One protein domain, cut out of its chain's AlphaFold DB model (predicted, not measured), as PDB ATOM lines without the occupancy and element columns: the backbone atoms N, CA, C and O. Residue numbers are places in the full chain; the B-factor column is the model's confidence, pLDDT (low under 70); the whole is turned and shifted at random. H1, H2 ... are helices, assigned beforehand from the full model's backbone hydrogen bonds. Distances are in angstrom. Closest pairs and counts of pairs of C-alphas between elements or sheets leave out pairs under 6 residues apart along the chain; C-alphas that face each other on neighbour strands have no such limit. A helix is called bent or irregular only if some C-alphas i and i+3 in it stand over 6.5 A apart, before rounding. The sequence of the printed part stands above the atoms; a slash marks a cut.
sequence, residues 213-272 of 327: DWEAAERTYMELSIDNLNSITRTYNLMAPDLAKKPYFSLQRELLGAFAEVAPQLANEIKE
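AT A GLANCE: This is residues 213 to 272 of the 327 residues of an uncharacterized protein of Bionectria ochroleuca (UniProt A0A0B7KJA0). One long helix, H1, is followed by a link that folds back along it to H2, a bent helix that leads away, with residues 256 to 272 sticking out. The 60 printed residues hold H1, then H2, and no named strand: all helix. The whole is elongated, 49 by 25 by 15 A, and only just loose, close to extended, with a radius of gyration of the C-alphas of 15.7 A.

IN THESE COORDINATES: H1, residues 213 to 239, runs 40.2 A from (185.450, 110.991, 203.604). It has a kink of 42 degrees near residue 220 and is only just irregular: C-alphas 217 and 220 are 7.0 A apart. H2, residues 251 to 272, was assigned as one helix by its hydrogen bonds but is bent, with C-alphas 261 and 264 6.9 A apart. Its arms are H2a, residues 251 to 261, 15.5 A, and H2b, residues 264 to 272, ending at (169.330, 95.941, 193.720).

HOW THE PARTS SIT: H1, with residues 222 to 226 alone, only just touches H2a, with 3 pairs of C-alphas within 8 A; the closest, Glu 223 and Leu 251, are 6.5 A apart. Their lines are only just about perpendicular, at 73 degrees. H2a and H2b stand at a steep tilt of 61 degrees. H1 and H2b are apart. Every O i to N i+4 pair is within hydrogen-bond range in H2a, 20 of 23 in H1 and 4 of 5 in H2b.

THE WHOLE: The farthest C-alphas, Pro 241 and Lys 271, are 48.9 A apart. The H1 to H2 link is long, 11 residues. The printed part has no cut, and no printed residue is under 70 in pLDDT.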
ATOM      1  N   ASP A 213     184.253 111.738 203.216       91.75
ATOM      2  CA  ASP A 213     185.450 110.991 203.604       91.75
ATOM      3  C   ASP A 213     186.057 110.238 202.410       91.75
ATOM      4  O   ASP A 213     187.279 110.151 202.279       91.75
ATOM      5  N   TRP A 214     185.211 109.741 201.498       90.19
ATOM      6  CA  TRP A 214     185.658 109.111 200.255       90.19
ATOM      7  C   TRP A 214     186.252 110.143 199.293       90.19
ATOM      8  O   TRP A 214     187.334 109.918 198.749       90.19
ATOM      9  N   GLU A 215     185.591 111.297 199.136       91.88
ATOM     10  CA  GLU A 215     186.109 112.389 198.306       91.88
ATOM     11  C   GLU A 215     187.493 112.829 198.797       91.88
ATOM     12  O   GLU A 215     188.404 112.977 197.988       91.88
ATOM     13  N   ALA A 216     187.686 112.981 200.111       93.38
ATOM     14  CA  ALA A 216     188.971 113.366 200.690       93.38
ATOM     15  C   ALA A 216     190.078 112.324 200.451       93.38
ATOM     16  O   ALA A 216     191.215 112.705 200.165       93.38
ATOM     17  N   ALA A 217     189.753 111.031 200.542       93.75
ATOM     18  CA  ALA A 217     190.707 109.951 200.303       93.75
ATOM     19  C   ALA A 217     191.187 109.915 198.842       93.75
ATOM     20  O   ALA A 217     192.390 109.880 198.579       93.75
ATOM     21  N   GLU A 218     190.251 109.978 197.895       93.88
ATOM     22  CA  GLU A 218     190.542 109.828 196.463       93.88
ATOM     23  C   GLU A 218     190.990 111.132 195.789       93.88
ATOM     24  O   GLU A 218     191.526 111.121 194.678       93.88
ATOM     25  N   ARG A 219     190.806 112.279 196.451       95.19
ATOM     26  CA  ARG A 219     191.158 113.597 195.910       95.19
ATOM     27  C   ARG A 219     192.597 113.676 195.416       95.19
ATOM     28  O   ARG A 219     192.830 114.244 194.357       95.19
ATOM     29  N   THR A 220     193.539 113.086 196.146       96.00
ATOM     30  CA  THR A 220     194.966 113.113 195.782       96.00
ATOM     31  C   THR A 220     195.241 112.409 194.450       96.00
ATOM     32  O   THR A 220     195.967 112.934 193.606       96.00
ATOM     33  N   TYR A 221     194.613 111.252 194.224       96.69
ATOM     34  CA  TYR A 221     194.695 110.518 192.965       96.69
ATOM     35  C   TYR A 221     194.036 111.300 191.824       96.69
ATOM     36  O   TYR A 221     194.612 111.445 190.743       96.69
ATOM     37  N   MET A 222     192.843 111.844 192.072       97.00
ATOM     38  CA  MET A 222     192.109 112.598 191.062       97.00
ATOM     39  C   MET A 222     192.836 113.888 190.655       97.00
ATOM     40  O   MET A 222     192.935 114.166 189.461       97.00
ATOM     41  N   GLU A 223     193.394 114.639 191.606       97.31
ATOM     42  CA  GLU A 223     194.222 115.823 191.329       97.31
ATOM     43  C   GLU A 223     195.430 115.457 190.458       97.31
ATOM     44  O   GLU A 223     195.616 116.053 189.396       97.31
ATOM     45  N   LEU A 224     196.167 114.400 190.818       98.00
ATOM     46  CA  LEU A 224     197.297 113.905 190.024       98.00
ATOM     47  C   LEU A 224     196.875 113.498 188.601       98.00
ATOM     48  O   LEU A 224     197.560 113.815 187.624       98.00
ATOM     49  N   SER A 225     195.736 112.814 188.456       97.62
ATOM     50  CA  SER A 225     195.215 112.428 187.139       97.62
ATOM     51  C   SER A 225     194.865 113.641 186.272       97.62
ATOM     52  O   SER A 225     195.145 113.646 185.073       97.62
ATOM     53  N   ILE A 226     194.315 114.698 186.871       98.12
ATOM     54  CA  ILE A 226     193.943 115.926 186.164       98.12
ATOM     55  C   ILE A 226     195.177 116.710 185.758       98.12
ATOM     56  O   ILE A 226     195.226 117.216 184.637       98.12
ATOM     57  N   ASP A 227     196.189 116.767 186.615       98.12
ATOM     58  CA  ASP A 227     197.468 117.379 186.271       98.12
ATOM     59  C   ASP A 227     198.129 116.644 185.102       98.12
ATOM     60  O   ASP A 227     198.604 117.284 184.158       98.12
ATOM     61  N   ASN A 228     198.065 115.310 185.089       98.19
ATOM     62  CA  ASN A 228     198.514 114.515 183.951       98.19
ATOM     63  C   ASN A 228     197.717 114.855 182.673       98.19
ATOM     64  O   ASN A 228     198.314 115.199 181.650       98.19
ATOM     65  N   LEU A 229     196.379 114.872 182.728       97.44
ATOM     66  CA  LEU A 229     195.539 115.251 181.581       97.44
ATOM     67  C   LEU A 229     195.829 116.672 181.086       97.44
ATOM     68  O   LEU A 229     195.894 116.912 179.877       97.44
ATOM     69  N   ASN A 230     196.045 117.615 181.997       97.56
ATOM     70  CA  ASN A 230     196.380 118.994 181.667       97.56
ATOM     71  C   ASN A 230     197.782 119.105 181.056       97.56
ATOM     72  O   ASN A 230     197.980 119.913 180.143       97.56
ATOM     73  N   SER A 231     198.731 118.266 181.479       97.94
ATOM     74  CA  SER A 231     200.065 118.187 180.876       97.94
ATOM     75  C   SER A 231     200.001 117.720 179.414       97.94
ATOM     76  O   SER A 231     200.537 118.397 178.535       97.94
ATOM     77  N   ILE A 232     199.245 116.653 179.129       97.31
ATOM     78  CA  ILE A 232     199.019 116.127 177.771       97.31
ATOM     79  C   ILE A 232     198.238 117.142 176.926       97.31
ATOM     80  O   ILE A 232     198.525 117.369 175.752       97.31
ATOM     81  N   THR A 233     197.259 117.812 177.527       97.56
ATOM     82  CA  THR A 233     196.483 118.852 176.841       97.56
ATOM     83  C   THR A 233     197.361 120.040 176.467       97.56
ATOM     84  O   THR A 233     197.223 120.597 175.378       97.56
ATOM     85  N   ARG A 234     198.313 120.414 177.328       97.31
ATOM     86  CA  ARG A 234     199.274 121.483 177.043       97.31
ATOM     87  C   ARG A 234     200.186 121.117 175.876       97.31
ATOM     88  O   ARG A 234     200.379 121.965 175.009       97.31
ATOM     89  N   THR A 235     200.712 119.893 175.827       97.62
ATOM     90  CA  THR A 235     201.563 119.458 174.704       97.62
ATOM     91  C   THR A 235     200.780 119.424 173.392       97.62
ATOM     92  O   THR A 235     201.270 119.926 172.383       97.62
ATOM     93  N   TYR A 236     199.529 118.957 173.415       96.88
ATOM     94  CA  TYR A 236     198.638 118.987 172.254       96.88
ATOM     95  C   TYR A 236     198.334 120.417 171.774       96.88
ATOM     96  O   TYR A 236     198.485 120.730 170.593       96.88
ATOM     97  N   ASN A 237     197.949 121.309 172.687       97.12
ATOM     98  CA  ASN A 237     197.549 122.678 172.353       97.12
ATOM     99  C   ASN A 237     198.686 123.530 171.774       97.12
ATOM    100  O   ASN A 237     198.405 124.501 171.074       97.12
ATOM    101  N   LEU A 238     199.949 123.189 172.057       95.81
ATOM    102  CA  LEU A 238     201.108 123.843 171.439       95.81
ATOM    103  C   LEU A 238     201.223 123.527 169.944       95.81
ATOM    104  O   LEU A 238     201.681 124.370 169.179       95.81
ATOM    105  N   MET A 239     200.808 122.327 169.533       95.94
ATOM    106  CA  MET A 239     200.837 121.892 168.135       95.94
ATOM    107  C   MET A 239     199.555 122.270 167.377       95.94
ATOM    108  O   MET A 239     199.561 122.326 166.149       95.94
ATOM    109  N   ALA A 240     198.447 122.498 168.090       93.50
ATOM    110  CA  ALA A 240     197.128 122.688 167.498       93.50
ATOM    111  C   ALA A 240     196.855 124.146 167.059       93.50
ATOM    112  O   ALA A 240     197.177 125.086 167.792       93.50
ATOM    113  N   PRO A 241     196.180 124.357 165.908       96.81
ATOM    114  CA  PRO A 241     195.639 125.667 165.543       96.81
ATOM    115  C   PRO A 241     194.529 126.093 166.519       96.81
ATOM    116  O   PRO A 241     193.895 125.246 167.149       96.81
ATOM    117  N   ASP A 242     194.256 127.399 166.624       92.69
ATOM    118  CA  ASP A 242     193.428 127.977 167.700       92.69
ATOM    119  C   ASP A 242     192.033 127.351 167.858       92.69
ATOM    120  O   ASP A 242     191.576 127.154 168.980       92.69
ATOM    121  N   LEU A 243     191.383 126.966 166.757       95.88
ATOM    122  CA  LEU A 243     190.055 126.337 166.775       95.88
ATOM    123  C   LEU A 243     190.057 124.901 167.325       95.88
ATOM    124  O   LEU A 243     189.029 124.428 167.802       95.88
ATOM    125  N   ALA A 244     191.187 124.198 167.240       95.12
ATOM    126  CA  ALA A 244     191.317 122.807 167.670       95.12
ATOM    127  C   ALA A 244     191.855 122.673 169.104       95.12
ATOM    128  O   ALA A 244     191.985 121.556 169.608       95.12
ATOM    129  N   LYS A 245     192.175 123.789 169.772       96.50
ATOM    130  CA  LYS A 245     192.697 123.775 171.141       96.50
ATOM    131  C   LYS A 245     191.640 123.265 172.121       96.50
ATOM    132  O   LYS A 245     190.479 123.670 172.090       96.50
ATOM    133  N   LYS A 246     192.058 122.377 173.019       96.12
ATOM    134  CA  LYS A 246     191.211 121.788 174.063       96.12
ATOM    135  C   LYS A 246     191.294 122.618 175.351       96.12
ATOM    136  O   LYS A 246     192.386 123.074 175.697       96.12
ATOM    137  N   PRO A 247     190.183 122.812 176.081       95.94
ATOM    138  CA  PRO A 247     190.212 123.490 177.370       95.94
ATOM    139  C   PRO A 247     190.888 122.620 178.435       95.94
ATOM    140  O   PRO A 247     190.877 121.393 178.346       95.94
ATOM    141  N   TYR A 248     191.435 123.262 179.464       95.56
ATOM    142  CA  TYR A 248     191.970 122.558 180.627       95.56
ATOM    143  C   TYR A 248     190.855 121.961 181.496       95.56
ATOM    144  O   TYR A 248     189.735 122.479 181.574       95.56
ATOM    145  N   PHE A 249     191.182 120.861 182.165       96.75
ATOM    146  CA  PHE A 249     190.300 120.130 183.065       96.75
ATOM    147  C   PHE A 249     190.408 120.677 184.491       96.75
ATOM    148  O   PHE A 249     191.486 121.070 184.940       96.75
ATOM    149  N   SER A 250     189.282 120.691 185.205       97.38
ATOM    150  CA  SER A 250     189.213 121.079 186.614       97.38
ATOM    151  C   SER A 250     188.523 119.992 187.427       97.38
ATOM    152  O   SER A 250     187.476 119.481 187.027       97.38
ATOM    153  N   LEU A 251     189.092 119.674 188.592       96.00
ATOM    154  CA  LEU A 251     188.625 118.595 189.468       96.00
ATOM    155  C   LEU A 251     187.138 118.692 189.773       96.00
ATOM    156  O   LEU A 251     186.391 117.739 189.577       96.00
ATOM    157  N   GLN A 252     186.695 119.878 190.180       95.06
ATOM    158  CA  GLN A 252     185.307 120.088 190.554       95.06
ATOM    159  C   GLN A 252     184.342 119.856 189.384       95.06
ATOM    160  O   GLN A 252     183.255 119.322 189.589       95.06
ATOM    161  N   ARG A 253     184.713 120.257 188.160       96.25
ATOM    162  CA  ARG A 253     183.850 120.106 186.980       96.25
ATOM    163  C   ARG A 253     183.713 118.639 186.592       96.25
ATOM    164  O   ARG A 253     182.599 118.203 186.321       96.25
ATOM    165  N   GLU A 254     184.820 117.901 186.604       95.25
ATOM    166  CA  GLU A 254     184.827 116.473 186.272       95.25
ATOM    167  C   GLU A 254     184.084 115.651 187.330       95.25
ATOM    168  O   GLU A 254     183.252 114.819 186.980       95.25
ATOM    169  N   LEU A 255     184.263 115.963 188.619       93.94
ATOM    170  CA  LEU A 255     183.491 115.338 189.697       93.94
ATOM    171  C   LEU A 255     181.986 115.584 189.553       93.94
ATOM    172  O   LEU A 255     181.188 114.655 189.645       93.94
ATOM    173  N   LEU A 256     181.574 116.829 189.295       93.25
ATOM    174  CA  LEU A 256     180.160 117.143 189.079       93.25
ATOM    175  C   LEU A 256     179.589 116.441 187.841       93.25
ATOM    176  O   LEU A 256     178.440 115.999 187.887       93.25
ATOM    177  N   GLY A 257     180.376 116.315 186.770       95.19
ATOM    178  CA  GLY A 257     180.011 115.549 185.578       95.19
ATOM    179  C   GLY A 257     179.809 114.065 185.885       95.19
ATOM    180  O   GLY A 257     178.746 113.525 185.587       95.19
ATOM    181  N   ALA A 258     180.770 113.446 186.575       92.19
ATOM    182  CA  ALA A 258     180.690 112.050 186.999       92.19
ATOM    183  C   ALA A 258     179.457 111.791 187.881       92.19
ATOM    184  O   ALA A 258     178.721 110.827 187.675       92.19
ATOM    185  N   PHE A 259     179.161 112.693 188.824       91.69
ATOM    186  CA  PHE A 259     177.957 112.577 189.647       91.69
ATOM    187  C   PHE A 259     176.667 112.701 188.835       91.69
ATOM    188  O   PHE A 259     175.705 111.988 189.118       91.69
ATOM    189  N   ALA A 260     176.625 113.589 187.841       94.56
ATOM    190  CA  ALA A 260     175.454 113.744 186.985       94.56
ATOM    191  C   ALA A 260     175.199 112.495 186.124       94.56
ATOM    192  O   ALA A 260     174.042 112.122 185.927       94.56
ATOM    193  N   GLU A 261     176.257 111.829 185.659       95.69
ATOM    194  CA  GLU A 261     176.172 110.600 184.865       95.69
ATOM    195  C   GLU A 261     175.722 109.388 185.697       95.69
ATOM    196  O   GLU A 261     174.876 108.609 185.254       95.69
ATOM    197  N   VAL A 262     176.222 109.258 186.931       93.00
ATOM    198  CA  VAL A 262     175.887 108.139 187.832       93.00
ATOM    199  C   VAL A 262     174.513 108.309 188.497       93.00
ATOM    200  O   VAL A 262     173.840 107.319 188.795       93.00
ATOM    201  N   ALA A 263     174.050 109.547 188.703       91.19
ATOM    202  CA  ALA A 263     172.772 109.854 189.355       91.19
ATOM    203  C   ALA A 263     171.558 109.024 188.869       91.19
ATOM    204  O   ALA A 263     170.837 108.506 189.729       91.19
ATOM    205  N   PRO A 264     171.297 108.843 187.554       92.56
ATOM    206  CA  PRO A 264     170.176 108.018 187.093       92.56
ATOM    207  C   PRO A 264     170.331 106.524 187.418       92.56
ATOM    208  O   PRO A 264     169.329 105.841 187.631       92.56
ATOM    209  N   GLN A 265     171.560 106.007 187.482       93.44
ATOM    210  CA  GLN A 265     171.832 104.590 187.755       93.44
ATOM    211  C   GLN A 265     171.752 104.265 189.253       93.44
ATOM    212  O   GLN A 265     171.330 103.173 189.640       93.44
ATOM    213  N   LEU A 266     172.080 105.240 190.104       89.88
ATOM    214  CA  LEU A 266     172.168 105.083 191.555       89.88
ATOM    215  C   LEU A 266     170.876 104.541 192.190       89.88
ATOM    216  O   LEU A 266     170.927 103.706 193.090       89.88
ATOM    217  N   ALA A 267     169.709 104.982 191.716       89.12
ATOM    218  CA  ALA A 267     168.427 104.546 192.270       89.12
ATOM    219  C   ALA A 267     168.164 103.044 192.057       89.12
ATOM    220  O   ALA A 267     167.581 102.396 192.928       89.12
ATOM    221  N   ASN A 268     168.582 102.497 190.912       92.25
ATOM    222  CA  ASN A 268     168.430 101.072 190.615       92.25
ATOM    223  C   ASN A 268     169.449 100.250 191.404       92.25
ATOM    224  O   ASN A 268     169.066  99.276 192.036       92.25
ATOM    225  N   GLU A 269     170.693 100.718 191.493       91.81
ATOM    226  CA  GLU A 269     171.742 100.087 192.306       91.81
ATOM    227  C   GLU A 269     171.388 100.015 193.793       91.81
ATOM    228  O   GLU A 269     171.585  98.985 194.437       91.81
ATOM    229  N   ILE A 270     170.801 101.071 194.363       89.50
ATOM    230  CA  ILE A 270     170.329 101.033 195.753       89.50
ATOM    231  C   ILE A 270     169.230  99.976 195.908       89.50
ATOM    232  O   ILE A 270     169.252  99.204 196.869       89.50
ATOM    233  N   LYS A 271     168.283  99.897 194.964       91.25
ATOM    234  CA  LYS A 271     167.220  98.878 194.990       91.25
ATOM    235  C   LYS A 271     167.796  97.474 194.874       91.25
ATOM    236  O   LYS A 271     167.455  96.623 195.680       91.25
ATOM    237  N   GLU A 272     168.690  97.238 193.927       93.50
ATOM    238  CA  GLU A 272     169.330  95.941 193.720       93.50
ATOM    239  C   GLU A 272     170.180  95.527 194.921       93.50
ATOM    240  O   GLU A 272     170.100  94.388 195.363       93.50
TER     241      GLU A 272